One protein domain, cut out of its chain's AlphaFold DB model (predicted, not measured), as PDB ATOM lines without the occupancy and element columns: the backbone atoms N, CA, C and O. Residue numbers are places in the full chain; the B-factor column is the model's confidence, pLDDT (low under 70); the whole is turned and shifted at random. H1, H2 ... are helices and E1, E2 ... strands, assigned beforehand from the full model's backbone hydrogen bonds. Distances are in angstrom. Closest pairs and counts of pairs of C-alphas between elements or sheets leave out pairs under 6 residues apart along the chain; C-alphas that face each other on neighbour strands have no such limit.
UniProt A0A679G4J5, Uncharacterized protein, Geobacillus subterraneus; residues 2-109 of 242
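Overview. This is residues 2 to 109 of the 242 residues of an uncharacterized protein of Geobacillus subterraneus (UniProt A0A679G4J5). A small sheet folds back on itself into two leaves, E4 E3 and E1 E5 with E2 as hinge; the long helix H1 grazes it, then residues 78 to 109 stick out as an arm. The printed part has 108 residues, mixed class: strands E1 to E5, then H1; sheet order E4 E3 E2 E1 E5, antiparallel. It is extended, radius of gyration of the C-alphas 20.5 A, spanning 68 by 33 by 23 A.

Along the chain. E1 is residues 10 to 17, from C-alpha 10 at (183.680, 159.678, 143.674); E2 20 to 31, 23.3 A; E3 35 to 40; E4 45 to 49; E5 53 to 58; H1 63 to 106, 64.2 A, to C-alpha 106 at (212.917, 111.895, 158.292).

Arrangement. The strongly twisted folded sheet has E2 bending by 99 degrees at residue 27. E1 to E4 form a meander, each strand the antiparallel neighbour of the one before. Within hydrogen-bond range are N 13 and O 24 of E1 and E2, 2.8 A; N 29 and O 37 of E2 and E3, 2.8 A; N 38 and O 46 of E3 and E4, 2.9 A; N 12 and O 57 of E1 and E5, 2.8 A. H1 only grazes the sheet with residues 66 to 77; its closest C-alphas to E3 are Lys 73 and Val 39, 6.1 A. In H1 every O i to N i+4 pair is within range.

Size, cuts and confidence. The C-alphas of Pro 62 and Phe 109, the two farthest apart, are 69.5 A apart. The printed part has no cut, its five links are tight, and residue 2 alone is under pLDDT 70.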
ATOM      1  N   VAL A   2     172.342 150.906 155.554       61.22
ATOM      2  CA  VAL A   2     173.200 150.304 154.511       61.22
ATOM      3  C   VAL A   2     173.608 151.406 153.543       61.22
ATOM      4  O   VAL A   2     172.768 151.929 152.817       61.22
ATOM      5  N   TRP A   3     174.885 151.779 153.551       76.25
ATOM      6  CA  TRP A   3     175.430 152.774 152.631       76.25
ATOM      7  C   TRP A   3     175.625 152.145 151.235       76.25
ATOM      8  O   TRP A   3     176.334 151.144 151.094       76.25
ATOM      9  N   ASP A   4     174.994 152.703 150.192       79.88
ATOM     10  CA  ASP A   4     175.164 152.255 148.793       79.88
ATOM     11  C   ASP A   4     176.440 152.860 148.179       79.88
ATOM     12  O   ASP A   4     176.402 153.793 147.375       79.88
ATOM     13  N   LEU A   5     177.592 152.353 148.628       87.31
ATOM     14  CA  LEU A   5     178.911 152.705 148.102       87.31
ATOM     15  C   LEU A   5     179.375 151.700 147.042       87.31
ATOM     16  O   LEU A   5     179.346 150.482 147.268       87.31
ATOM     17  N   ARG A   6     179.875 152.214 145.912       89.69
ATOM     18  CA  ARG A   6     180.429 151.428 144.796       89.69
ATOM     19  C   ARG A   6     181.908 151.731 144.572       89.69
ATOM     20  O   ARG A   6     182.353 152.869 144.699       89.69
ATOM     21  N   ILE A   7     182.675 150.721 144.166       90.25
ATOM     22  CA  ILE A   7     184.065 150.911 143.722       90.25
ATOM     23  C   ILE A   7     184.077 151.884 142.532       90.25
ATOM     24  O   ILE A   7     183.205 151.820 141.665       90.25
ATOM     25  N   ASN A   8     185.071 152.774 142.478       91.06
ATOM     26  CA  ASN A   8     185.197 153.880 141.517       91.06
ATOM     27  C   ASN A   8     184.203 155.039 141.695       91.06
ATOM     28  O   ASN A   8     184.265 156.010 140.930       91.06
ATOM     29  N   GLN A   9     183.311 154.977 142.685       93.81
ATOM     30  CA  GLN A   9     182.457 156.110 143.016       93.81
ATOM     31  C   GLN A   9     183.310 157.242 143.590       93.81
ATOM     32  O   GLN A   9     184.216 157.012 144.390       93.81
ATOM     33  N   ARG A  10     183.040 158.470 143.149       94.50
ATOM     34  CA  ARG A  10     183.680 159.678 143.674       94.50
ATOM     35  C   ARG A  10     182.782 160.251 144.746       94.50
ATOM     36  O   ARG A  10     181.610 160.512 144.473       94.50
ATOM     37  N   ILE A  11     183.322 160.407 145.942       95.81
ATOM     38  CA  ILE A  11     182.535 160.753 147.115       95.81
ATOM     39  C   ILE A  11     183.209 161.832 147.950       95.81
ATOM     40  O   ILE A  11     184.431 161.968 147.950       95.81
ATOM     41  N   GLU A  12     182.370 162.587 148.639       96.44
ATOM     42  CA  GLU A  12     182.701 163.359 149.824       96.44
ATOM     43  C   GLU A  12     182.097 162.628 151.019       96.44
ATOM     44  O   GLU A  12     180.954 162.162 150.952       96.44
ATOM     45  N   VAL A  13     182.894 162.466 152.063       94.88
ATOM     46  CA  VAL A  13     182.553 161.702 153.252       94.88
ATOM     47  C   VAL A  13     182.820 162.567 154.462       94.88
ATOM     48  O   VAL A  13     183.955 162.998 154.659       94.88
ATOM     49  N   ASP A  14     181.782 162.734 155.266       94.88
ATOM     50  CA  ASP A  14     181.832 163.357 156.577       94.88
ATOM     51  C   ASP A  14     181.834 162.232 157.620       94.88
ATOM     52  O   ASP A  14     180.967 161.346 157.580       94.88
ATOM     53  N   PHE A  15     182.801 162.233 158.531       92.62
ATOM     54  CA  PHE A  15     182.935 161.198 159.557       92.62
ATOM     55  C   PHE A  15     183.499 161.774 160.859       92.62
ATOM     56  O   PHE A  15     184.105 162.845 160.869       92.62
ATOM     57  N   GLU A  16     183.277 161.062 161.961       92.12
ATOM     58  CA  GLU A  16     183.799 161.410 163.281       92.12
ATOM     59  C   GLU A  16     184.725 160.303 163.783       92.12
ATOM     60  O   GLU A  16     184.330 159.140 163.893       92.12
ATOM     61  N   ARG A  17     185.970 160.662 164.102       87.88
ATOM     62  CA  ARG A  17     186.972 159.735 164.633       87.88
ATOM     63  C   ARG A  17     187.609 160.346 165.868       87.88
ATOM     64  O   ARG A  17     188.086 161.470 165.832       87.88
ATOM     65  N   ASN A  18     187.629 159.595 166.969       86.88
ATOM     66  CA  ASN A  18     188.183 160.054 168.250       86.88
ATOM     67  C   ASN A  18     187.585 161.388 168.758       86.88
ATOM     68  O   ASN A  18     188.260 162.134 169.460       86.88
ATOM     69  N   GLY A  19     186.326 161.682 168.412       85.12
ATOM     70  CA  GLY A  19     185.655 162.937 168.771       85.12
ATOM     71  C   GLY A  19     185.999 164.134 167.877       85.12
ATOM     72  O   GLY A  19     185.604 165.257 168.189       85.12
ATOM     73  N   GLU A  20     186.735 163.924 166.782       90.69
ATOM     74  CA  GLU A  20     187.051 164.955 165.793       90.69
ATOM     75  C   GLU A  20     186.262 164.734 164.499       90.69
ATOM     76  O   GLU A  20     186.188 163.623 163.975       90.69
ATOM     77  N   TYR A  21     185.678 165.818 163.983       93.44
ATOM     78  CA  TYR A  21     184.984 165.835 162.699       93.44
ATOM     79  C   TYR A  21     185.980 166.013 161.551       93.44
ATOM     80  O   TYR A  21     186.720 167.001 161.503       93.44
ATOM     81  N   GLU A  22     185.934 165.107 160.582       92.69
ATOM     82  CA  GLU A  22     186.792 165.131 159.405       92.69
ATOM     83  C   GLU A  22     185.981 164.980 158.111       92.69
ATOM     84  O   GLU A  22     184.916 164.358 158.070       92.69
ATOM     85  N   VAL A  23     186.512 165.555 157.026       94.25
ATOM     86  CA  VAL A  23     185.920 165.463 155.685       94.25
ATOM     87  C   VAL A  23     186.961 164.992 154.689       94.25
ATOM     88  O   VAL A  23     187.986 165.651 154.478       94.25
ATOM     89  N   PHE A  24     186.660 163.888 154.012       95.12
ATOM     90  CA  PHE A  24     187.472 163.373 152.918       95.12
ATOM     91  C   PHE A  24     186.726 163.407 151.597       95.12
ATOM     92  O   PHE A  24     185.577 162.991 151.485       95.12
ATOM     93  N   ARG A  25     187.426 163.850 150.554       96.31
ATOM     94  CA  ARG A  25     186.954 163.821 149.171       96.31
ATOM     95  C   ARG A  25     187.862 162.899 148.386       96.31
ATOM     96  O   ARG A  25     189.081 163.007 148.486       96.31
ATOM     97  N   GLY A  26     187.302 161.984 147.607       96.19
ATOM     98  CA  GLY A  26     188.125 160.993 146.928       96.19
ATOM     99  C   GLY A  26     187.364 160.032 146.034       96.19
ATOM    100  O   GLY A  26     186.201 160.245 145.690       96.19
ATOM    101  N   ILE A  27     188.053 158.967 145.637       96.31
ATOM    102  CA  ILE A  27     187.510 157.862 144.848       96.31
ATOM    103  C   ILE A  27     187.577 156.564 145.654       96.31
ATOM    104  O   ILE A  27     188.618 156.222 146.214       96.31
ATOM    105  N   VAL A  28     186.465 155.832 145.707       95.31
ATOM    106  CA  VAL A  28     186.374 154.555 146.421       95.31
ATOM    107  C   VAL A  28     187.264 153.521 145.736       95.31
ATOM    108  O   VAL A  28     187.083 153.206 144.553       95.31
ATOM    109  N   LEU A  29     188.213 152.983 146.498       94.00
ATOM    110  CA  LEU A  29     189.160 151.958 146.075       94.00
ATOM    111  C   LEU A  29     188.610 150.553 146.334       94.00
ATOM    112  O   LEU A  29     188.648 149.706 145.446       94.00
ATOM    113  N   LYS A  30     188.095 150.306 147.543       93.00
ATOM    114  CA  LYS A  30     187.618 148.987 147.975       93.00
ATOM    115  C   LYS A  30     186.502 149.127 149.004       93.00
ATOM    116  O   LYS A  30     186.497 150.070 149.789       93.00
ATOM    117  N   ARG A  31     185.592 148.155 149.013       92.50
ATOM    118  CA  ARG A  31     184.520 148.017 149.999       92.50
ATOM    119  C   ARG A  31     184.690 146.705 150.760       92.50
ATOM    120  O   ARG A  31     184.956 145.683 150.129       92.50
ATOM    121  N   LEU A  32     184.554 146.758 152.077       91.44
ATOM    122  CA  LEU A  32     184.521 145.616 152.990       91.44
ATOM    123  C   LEU A  32     183.265 145.726 153.870       91.44
ATOM    124  O   LEU A  32     182.489 146.675 153.707       91.44
ATOM    125  N   ASP A  33     183.056 144.747 154.747       89.62
ATOM    126  CA  ASP A  33     181.830 144.633 155.548       89.62
ATOM    127  C   ASP A  33     181.715 145.731 156.616       89.62
ATOM    128  O   ASP A  33     180.643 146.312 156.771       89.62
ATOM    129  N   ASP A  34     182.833 146.102 157.252       91.75
ATOM    130  CA  ASP A  34     182.855 147.079 158.358       91.75
ATOM    131  C   ASP A  34     183.421 148.454 157.973       91.75
ATOM    132  O   ASP A  34     183.284 149.437 158.706       91.75
ATOM    133  N   TYR A  35     184.074 148.547 156.815       93.44
ATOM    134  CA  TYR A  35     184.703 149.776 156.348       93.44
ATOM    135  C   TYR A  35     184.835 149.814 154.827       93.44
ATOM    136  O   TYR A  35     184.662 148.819 154.117       93.44
ATOM    137  N   PHE A  36     185.215 150.975 154.315       94.50
ATOM    138  CA  PHE A  36     185.655 151.133 152.937       94.50
ATOM    139  C   PHE A  36     186.976 151.900 152.890       94.50
ATOM    140  O   PHE A  36     187.379 152.566 153.845       94.50
ATOM    141  N   ILE A  37     187.675 151.754 151.770       94.88
ATOM    142  CA  ILE A  37     188.957 152.401 151.512       94.88
ATOM    143  C   ILE A  37     188.761 153.364 150.348       94.88
ATOM    144  O   ILE A  37     188.204 152.982 149.312       94.88
ATOM    145  N   LEU A  38     189.256 154.588 150.490       95.62
ATOM    146  CA  LEU A  38     189.249 155.588 149.430       95.62
ATOM    147  C   LEU A  38     190.643 156.171 149.196       95.62
ATOM    148  O   LEU A  38     191.491 156.199 150.085       95.62
ATOM    149  N   VAL A  39     190.869 156.654 147.979       96.56
ATOM    150  CA  VAL A  39     192.022 157.491 147.645       96.56
ATOM    151  C   VAL A  39     191.544 158.931 147.644       96.56
ATOM    152  O   VAL A  39     190.686 159.301 146.838       96.56
ATOM    153  N   THR A  40     192.065 159.721 148.574       95.19
ATOM    154  CA  THR A  40     191.708 161.129 148.747       95.19
ATOM    155  C   THR A  40     192.278 161.990 147.624       95.19
ATOM    156  O   THR A  40     193.294 161.660 147.009       95.19
ATOM    157  N   ASP A  41     191.664 163.143 147.389       92.31
ATOM    158  CA  ASP A  41     192.181 164.199 146.512       92.31
ATOM    159  C   ASP A  41     193.508 164.809 147.002       92.31
ATOM    160  O   ASP A  41     194.222 165.439 146.224       92.31
ATOM    161  N   ARG A  42     193.889 164.537 148.257       92.56
ATOM    162  CA  ARG A  42     195.211 164.817 148.844       92.56
ATOM    163  C   ARG A  42     196.261 163.746 148.538       92.56
ATOM    164  O   ARG A  42     197.402 163.863 148.975       92.56
ATOM    165  N   GLY A  43     195.881 162.688 147.827       90.56
ATOM    166  CA  GLY A  43     196.762 161.598 147.426       90.56
ATOM    167  C   GLY A  43     197.044 160.551 148.505       90.56
ATOM    168  O   GLY A  43     197.933 159.725 148.324       90.56
ATOM    169  N   LYS A  44     196.298 160.559 149.615       92.88
ATOM    170  CA  LYS A  44     196.396 159.549 150.679       92.88
ATOM    171  C   LYS A  44     195.357 158.446 150.508       92.88
ATOM    172  O   LYS A  44     194.251 158.716 150.040       92.88
ATOM    173  N   VAL A  45     195.708 157.232 150.927       93.69
ATOM    174  CA  VAL A  45     194.760 156.125 151.098       93.69
ATOM    175  C   VAL A  45     194.207 156.203 152.510       93.69
ATOM    176  O   VAL A  45     194.980 156.138 153.460       93.69
ATOM    177  N   GLU A  46     192.892 156.319 152.631       94.25
ATOM    178  CA  GLU A  46     192.208 156.424 153.917       94.25
ATOM    179  C   GLU A  46     191.201 155.288 154.068       94.25
ATOM    180  O   GLU A  46     190.477 154.940 153.128       94.25
ATOM    181  N   GLN A  47     191.170 154.709 155.265       94.56
ATOM    182  CA  GLN A  47     190.168 153.741 155.689       94.56
ATOM    183  C   GLN A  47     189.117 154.474 156.519       94.56
ATOM    184  O   GLN A  47     189.475 155.161 157.472       94.56
ATOM    185  N   VAL A  48     187.838 154.307 156.187       93.19
ATOM    186  CA  VAL A  48     186.716 154.908 156.924       93.19
ATOM    187  C   VAL A  48     185.741 153.808 157.312       93.19
ATOM    188  O   VAL A  48     185.267 153.060 156.448       93.19
ATOM    189  N   ARG A  49     185.473 153.674 158.613       92.94
ATOM    190  CA  ARG A  49     184.554 152.659 159.130       92.94
ATOM    191  C   ARG A  49     183.110 153.138 159.024       92.94
ATOM    192  O   ARG A  49     182.845 154.333 159.124       92.94
ATOM    193  N   TYR A  50     182.162 152.227 158.809       91.88
ATOM    194  CA  TYR A  50     180.761 152.631 158.626       91.88
ATOM    195  C   TYR A  50     180.101 153.180 159.896       91.88
ATOM    196  O   TYR A  50     179.112 153.899 159.779       91.88
ATOM    197  N   ASP A  51     180.617 152.833 161.076       91.25
ATOM    198  CA  ASP A  51     180.183 153.343 162.382       91.25
ATOM    199  C   ASP A  51     180.701 154.761 162.676       91.25
ATOM    200  O   ASP A  51     180.092 155.466 163.473       91.25
ATOM    201  N   GLU A  52     181.762 155.197 161.994       91.81
ATOM    202  CA  GLU A  52     182.301 156.568 162.052       91.81
ATOM    203  C   GLU A  52     181.568 157.524 161.089       91.81
ATOM    204  O   GLU A  52     181.728 158.741 161.167       91.81
ATOM    205  N   LEU A  53     180.781 156.995 160.143       92.12
ATOM    206  CA  LEU A  53     180.166 157.782 159.075       92.12
ATOM    207  C   LEU A  53     179.007 158.649 159.560       92.12
ATOM    208  O   LEU A  53     178.006 158.149 160.075       92.12
ATOM    209  N   LEU A  54     179.081 159.935 159.227       92.75
ATOM    210  CA  LEU A  54     177.997 160.894 159.422       92.75
ATOM    211  C   LEU A  54     177.215 161.116 158.124       92.75
ATOM    212  O   LEU A  54     175.982 161.090 158.122       92.75
ATOM    213  N   ALA A  55     177.918 161.316 157.006       92.56
ATOM    214  CA  ALA A  55     177.293 161.523 155.705       92.56
ATOM    215  C   ALA A  55     178.199 161.104 154.543       92.56
ATOM    216  O   ALA A  55     179.423 161.174 154.609       92.56
ATOM    217  N   VAL A  56     177.571 160.705 153.438       93.62
ATOM    218  CA  VAL A  56     178.252 160.371 152.184       93.62
ATOM    219  C   VAL A  56     177.514 161.028 151.028       93.62
ATOM    220  O   VAL A  56     176.301 160.870 150.879       93.62
ATOM    221  N   ARG A  57     178.246 161.742 150.174       94.06
ATOM    222  CA  ARG A  57     177.705 162.417 148.988       94.06
ATOM    223  C   ARG A  57     178.494 162.012 147.761       94.06
ATOM    224  O   ARG A  57     179.717 161.991 147.787       94.06
ATOM    225  N   THR A  58     177.803 161.724 146.663       94.19
ATOM    226  CA  THR A  58     178.480 161.538 145.372       94.19
ATOM    227  C   THR A  58     178.870 162.901 144.817       94.19
ATOM    228  O   THR A  58     178.035 163.802 144.760       94.19
ATOM    229  N   ILE A  59     180.123 163.049 144.393       94.50
ATOM    230  CA  ILE A  59     180.666 164.310 143.875       94.50
ATOM    231  C   ILE A  59     181.318 164.123 142.507       94.50
ATOM    232  O   ILE A  59     181.687 163.020 142.097       94.50
ATOM    233  N   THR A  60     181.525 165.236 141.810       93.12
ATOM    234  CA  THR A  60     182.299 165.296 140.568       93.12
ATOM    235  C   THR A  60     183.570 166.110 140.774       93.12
ATOM    236  O   THR A  60     183.531 167.187 141.366       93.12
ATOM    237  N   PHE A  61     184.691 165.624 140.242       92.94
ATOM    238  CA  PHE A  61     185.953 166.365 140.208       92.94
ATOM    239  C   PHE A  61     186.177 167.004 138.831       92.94
ATOM    240  O   PHE A  61     185.733 166.435 137.828       92.94
ATOM    241  N   PRO A  62     186.926 168.123 138.747       94.88
ATOM    242  CA  PRO A  62     187.449 168.619 137.478       94.88
ATOM    243  C   PRO A  62     188.192 167.514 136.721       94.88
ATOM    244  O   PRO A  62     188.853 166.676 137.338       94.88
ATOM    245  N   ARG A  63     188.121 167.522 135.385       92.81
ATOM    246  CA  ARG A  63     188.659 166.441 134.538       92.81
ATOM    247  C   ARG A  63     190.112 166.080 134.869       92.81
ATOM    248  O   ARG A  63     190.400 164.910 135.083       92.81
ATOM    249  N   VAL A  64     190.989 167.079 134.981       94.56
ATOM    250  CA  VAL A  64     192.420 166.881 135.280       94.56
ATOM    251  C   VAL A  64     192.623 166.180 136.629       94.56
ATOM    252  O   VAL A  64     193.380 165.217 136.725       94.56
ATOM    253  N   VAL A  65     191.886 166.604 137.660       91.06
ATOM    254  CA  VAL A  65     191.933 165.998 139.002       91.06
ATOM    255  C   VAL A  65     191.373 164.577 138.971       91.06
ATOM    256  O   VAL A  65     191.953 163.663 139.545       91.06
ATOM    257  N   SER A  66     190.269 164.367 138.253       89.88
ATOM    258  CA  SER A  66     189.630 163.059 138.097       89.88
ATOM    259  C   SER A  66     190.537 162.039 137.396       89.88
ATOM    260  O   SER A  66     190.585 160.876 137.805       89.88
ATOM    261  N   GLU A  67     191.275 162.460 136.364       92.62
ATOM    262  CA  GLU A  67     192.260 161.628 135.666       92.62
ATOM    263  C   GLU A  67     193.443 161.279 136.584       92.62
ATOM    264  O   GLU A  67     193.814 160.106 136.677       92.62
ATOM    265  N   ALA A  68     193.982 162.256 137.323       93.88
ATOM    266  CA  ALA A  68     195.056 162.033 138.292       93.88
ATOM    267  C   ALA A  68     194.631 161.084 139.429       93.88
ATOM    268  O   ALA A  68     195.323 160.101 139.695       93.88
ATOM    269  N   LEU A  69     193.456 161.310 140.031       92.81
ATOM    270  CA  LEU A  69     192.873 160.432 141.052       92.81
ATOM    271  C   LEU A  69     192.657 159.016 140.527       92.81
ATOM    272  O   LEU A  69     192.920 158.047 141.233       92.81
ATOM    273  N   SER A  70     192.209 158.881 139.277       93.12
ATOM    274  CA  SER A  70     192.035 157.566 138.662       93.12
ATOM    275  C   SER A  70     193.376 156.850 138.525       93.12
ATOM    276  O   SER A  70     193.467 155.693 138.922       93.12
ATOM    277  N   ARG A  71     194.429 157.509 138.022       93.88
ATOM    278  CA  ARG A  71     195.774 156.905 137.932       93.88
ATOM    279  C   ARG A  71     196.297 156.487 139.303       93.88
ATOM    280  O   ARG A  71     196.738 155.354 139.460       93.88
ATOM    281  N   LEU A  72     196.167 157.362 140.297       93.12
ATOM    282  CA  LEU A  72     196.613 157.087 141.658       93.12
ATOM    283  C   LEU A  72     195.843 155.916 142.291       93.12
ATOM    284  O   LEU A  72     196.441 155.040 142.908       93.12
ATOM    285  N   LYS A  73     194.527 155.841 142.064       93.94
ATOM    286  CA  LYS A  73     193.696 154.701 142.473       93.94
ATOM    287  C   LYS A  73     194.163 153.389 141.844       93.94
ATOM    288  O   LYS A  73     194.205 152.380 142.538       93.94
ATOM    289  N   HIS A  74     194.508 153.380 140.554       93.38
ATOM    290  CA  HIS A  74     195.034 152.171 139.905       93.38
ATOM    291  C   HIS A  74     196.387 151.760 140.489       93.38
ATOM    292  O   HIS A  74     196.551 150.593 140.823       93.38
ATOM    293  N   TYR A  75     197.294 152.717 140.707       94.62
ATOM    294  CA  TYR A  75     198.576 152.452 141.362       94.62
ATOM    295  C   TYR A  75     198.395 151.816 142.751       94.62
ATOM    296  O   TYR A  75     199.009 150.795 143.050       94.62
ATOM    297  N   TYR A  76     197.516 152.368 143.593       93.25
ATOM    298  CA  TYR A  76     197.264 151.792 144.917       93.25
ATOM    299  C   TYR A  76     196.587 150.421 144.855       93.25
ATOM    300  O   TYR A  76     196.919 149.558 145.664       93.25
ATOM    301  N   ALA A  77     195.680 150.198 143.899       91.19
ATOM    302  CA  ALA A  77     195.075 148.884 143.687       91.19
ATOM    303  C   ALA A  77     196.137 147.830 143.332       91.19
ATOM    304  O   ALA A  77     196.170 146.767 143.948       91.19
ATOM    305  N   GLU A  78     197.033 148.153 142.396       94.69
ATOM    306  CA  GLU A  78     198.136 147.279 141.988       94.69
ATOM    307  C   GLU A  78     199.099 147.020 143.150       94.69
ATOM    308  O   GLU A  78     199.436 145.870 143.429       94.69
ATOM    309  N   ARG A  79     199.478 148.063 143.903       93.75
ATOM    310  CA  ARG A  79     200.340 147.916 145.081       93.75
ATOM    311  C   ARG A  79     199.727 146.976 146.120       93.75
ATOM    312  O   ARG A  79     200.413 146.075 146.589       93.75
ATOM    313  N   MET A  80     198.444 147.147 146.448       90.12
ATOM    314  CA  MET A  80     197.741 146.263 147.387       90.12
ATOM    315  C   MET A  80     197.685 144.813 146.889       90.12
ATOM    316  O   MET A  80     197.796 143.882 147.687       90.12
ATOM    317  N   GLU A  81     197.515 144.602 145.582       92.88
ATOM    318  CA  GLU A  81     197.546 143.263 144.993       92.88
ATOM    319  C   GLU A  81     198.938 142.628 145.110       92.88
ATOM    320  O   GLU A  81     199.043 141.462 145.493       92.88
ATOM    321  N   MET A  82     199.998 143.390 144.829       95.94
ATOM    322  CA  MET A  82     201.380 142.919 144.951       95.94
ATOM    323  C   MET A  82     201.766 142.640 146.405       95.94
ATOM    324  O   MET A  82     202.370 141.610 146.680       95.94
ATOM    325  N   GLU A  83     201.361 143.492 147.348       94.38
ATOM    326  CA  GLU A  83     201.549 143.251 148.785       94.38
ATOM    327  C   GLU A  83     200.843 141.969 149.244       94.38
ATOM    328  O   GLU A  83     201.387 141.232 150.066       94.38
ATOM    329  N   ARG A  84     199.648 141.674 148.714       93.06
ATOM    330  CA  ARG A  84     198.951 140.412 148.993       93.06
ATOM    331  C   ARG A  84     199.721 139.215 148.432       93.06
ATOM    332  O   ARG A  84     199.971 138.275 149.177       93.06
ATOM    333  N   LYS A  85     200.138 139.274 147.163       96.19
ATOM    334  CA  LYS A  85     200.942 138.211 146.531       96.19
ATOM    335  C   LYS A  85     202.248 137.964 147.283       96.19
ATOM    336  O   LYS A  85     202.646 136.820 147.453       96.19
ATOM    337  N   LEU A  86     202.902 139.025 147.759       95.12
ATOM    338  CA  LEU A  86     204.121 138.908 148.552       95.12
ATOM    339  C   LEU A  86     203.870 138.159 149.867       95.12
ATOM    340  O   LEU A  86     204.664 137.297 150.220       95.12
ATOM    341  N   ARG A  87     202.764 138.443 150.568       95.62
ATOM    342  CA  ARG A  87     202.392 137.696 151.784       95.62
ATOM    343  C   ARG A  87     202.147 136.218 151.489       95.62
ATOM    344  O   ARG A  87     202.709 135.377 152.178       95.62
ATOM    345  N   GLU A  88     201.392 135.915 150.434       95.06
ATOM    346  CA  GLU A  88     201.141 134.535 149.991       95.06
ATOM    347  C   GLU A  88     202.456 133.796 149.669       95.06
ATOM    348  O   GLU A  88     202.635 132.643 150.056       95.06
ATOM    349  N   LEU A  89     203.414 134.463 149.013       95.81
ATOM    350  CA  LEU A  89     204.735 133.896 148.715       95.81
ATOM    351  C   LEU A  89     205.581 133.648 149.972       95.81
ATOM    352  O   LEU A  89     206.243 132.619 150.055       95.81
ATOM    353  N   LEU A  90     205.550 134.554 150.952       94.94
ATOM    354  CA  LEU A  90     206.261 134.377 152.227       94.94
ATOM    355  C   LEU A  90     205.678 133.216 153.051       94.94
ATOM    356  O   LEU A  90     206.415 132.458 153.687       94.94
ATOM    357  N   GLU A  91     204.355 133.039 153.019       93.25
ATOM    358  CA  GLU A  91     203.690 131.884 153.632       93.25
ATOM    359  C   GLU A  91     204.113 130.575 152.946       93.25
ATOM    360  O   GLU A  91     204.466 129.608 153.626       93.25
ATOM    361  N   GLN A  92     204.159 130.553 151.610       95.69
ATOM    362  CA  GLN A  92     204.647 129.404 150.840       95.69
ATOM    363  C   GLN A  92     206.122 129.093 151.123       95.69
ATOM    364  O   GLN A  92     206.475 127.932 151.314       95.69
ATOM    365  N   GLU A  93     206.987 130.107 151.190       93.25
ATOM    366  CA  GLU A  93     208.397 129.939 151.553       93.25
ATOM    367  C   GLU A  93     208.533 129.278 152.929       93.25
ATOM    368  O   GLU A  93     209.258 128.293 153.081       93.25
ATOM    369  N   THR A  94     207.776 129.759 153.917       90.00
ATOM    370  CA  THR A  94     207.764 129.188 155.271       90.00
ATOM    371  C   THR A  94     207.361 127.710 155.252       90.00
ATOM    372  O   THR A  94     208.015 126.879 155.890       90.00
ATOM    373  N   GLN A  95     206.331 127.355 154.476       90.69
ATOM    374  CA  GLN A  95     205.895 125.964 154.304       90.69
ATOM    375  C   GLN A  95     206.977 125.097 153.647       90.69
ATOM    376  O   GLN A  95     207.258 124.002 154.132       90.69
ATOM    377  N   LEU A  96     207.624 125.583 152.585       92.56
ATOM    378  CA  LEU A  96     208.694 124.860 151.889       92.56
ATOM    379  C   LEU A  96     209.921 124.647 152.784       92.56
ATOM    380  O   LEU A  96     210.492 123.555 152.806       92.56
ATOM    381  N   ILE A  97     210.307 125.655 153.571       90.38
ATOM    382  CA  ILE A  97     211.380 125.532 154.566       90.38
ATOM    383  C   ILE A  97     211.031 124.446 155.588       90.38
ATOM    384  O   ILE A  97     211.891 123.631 155.940       90.38
ATOM    385  N   GLN A  98     209.781 124.407 156.057       87.75
ATOM    386  CA  GLN A  98     209.328 123.379 156.988       87.75
ATOM    387  C   GLN A  98     209.364 121.984 156.351       87.75
ATOM    388  O   GLN A  98     209.898 121.061 156.964       87.75
ATOM    389  N   GLN A  99     208.898 121.839 155.108       90.25
ATOM    390  CA  GLN A  99     208.961 120.578 154.362       90.25
ATOM    391  C   GLN A  99     210.401 120.086 154.181       90.25
ATOM    392  O   GLN A  99     210.678 118.907 154.393       90.25
ATOM    393  N   LEU A 100     211.341 120.978 153.856       91.44
ATOM    394  CA  LEU A 100     212.759 120.630 153.743       91.44
ATOM    395  C   LEU A 100     213.330 120.162 155.089       91.44
ATOM    396  O   LEU A 100     214.040 119.160 155.157       91.44
ATOM    397  N   ARG A 101     213.015 120.874 156.177       88.62
ATOM    398  CA  ARG A 101     213.431 120.496 157.536       88.62
ATOM    399  C   ARG A 101     212.857 119.147 157.955       88.62
ATOM    400  O   ARG A 101     213.564 118.380 158.613       88.62
ATOM    401  N   ASP A 102     211.611 118.878 157.596       89.50
ATOM    402  CA  ASP A 102     210.950 117.605 157.851       89.50
ATOM    403  C   ASP A 102     211.619 116.487 157.047       89.50
ATOM    404  O   ASP A 102     212.041 115.503 157.642       89.50
ATOM    405  N   ALA A 103     211.851 116.672 155.745       89.38
ATOM    406  CA  ALA A 103     212.539 115.692 154.903       89.38
ATOM    407  C   ALA A 103     213.956 115.357 155.410       89.38
ATOM    408  O   ALA A 103     214.312 114.185 155.515       89.38
ATOM    409  N   MET A 104     214.745 116.371 155.793       89.19
ATOM    410  CA  MET A 104     216.081 116.168 156.380       89.19
ATOM    411  C   MET A 104     216.044 115.428 157.723       89.19
ATOM    412  O   MET A 104     216.999 114.742 158.081       89.19
ATOM    413  N   PHE A 105     214.980 115.620 158.504       91.81
ATOM    414  CA  PHE A 105     214.803 114.896 159.757       91.81
ATOM    415  C   PHE A 105     214.408 113.442 159.494       91.81
ATOM    416  O   PHE A 105     215.022 112.541 160.056       91.81
ATOM    417  N   LEU A 106     213.421 113.223 158.624       91.56
ATOM    418  CA  LEU A 106     212.917 111.895 158.292       91.56
ATOM    419  C   LEU A 106     214.017 111.000 157.712       91.56
ATOM    420  O   LEU A 106     214.119 109.850 158.119       91.56
ATOM    421  N   SER A 107     214.928 111.544 156.895       90.56
ATOM    422  CA  SER A 107     216.056 110.771 156.348       90.56
ATOM    423  C   SER A 107     217.002 110.189 157.408       90.56
ATOM    424  O   SER A 107     217.813 109.327 157.089       90.56
ATOM    425  N   ASN A 108     216.959 110.698 158.644       92.12
ATOM    426  CA  ASN A 108     217.722 110.204 159.790       92.12
ATOM    427  C   ASN A 108     216.808 110.092 161.019       92.12
ATOM    428  O   ASN A 108     217.140 110.575 162.110       92.12
ATOM    429  N   PHE A 109     215.617 109.523 160.822       93.69
ATOM    430  CA  PHE A 109     214.590 109.475 161.850       93.69
ATOM    431  C   PHE A 109     215.085 108.802 163.140       93.69
ATOM    432  O   PHE A 109     215.734 107.758 163.137       93.69
TER     433      PHE A 109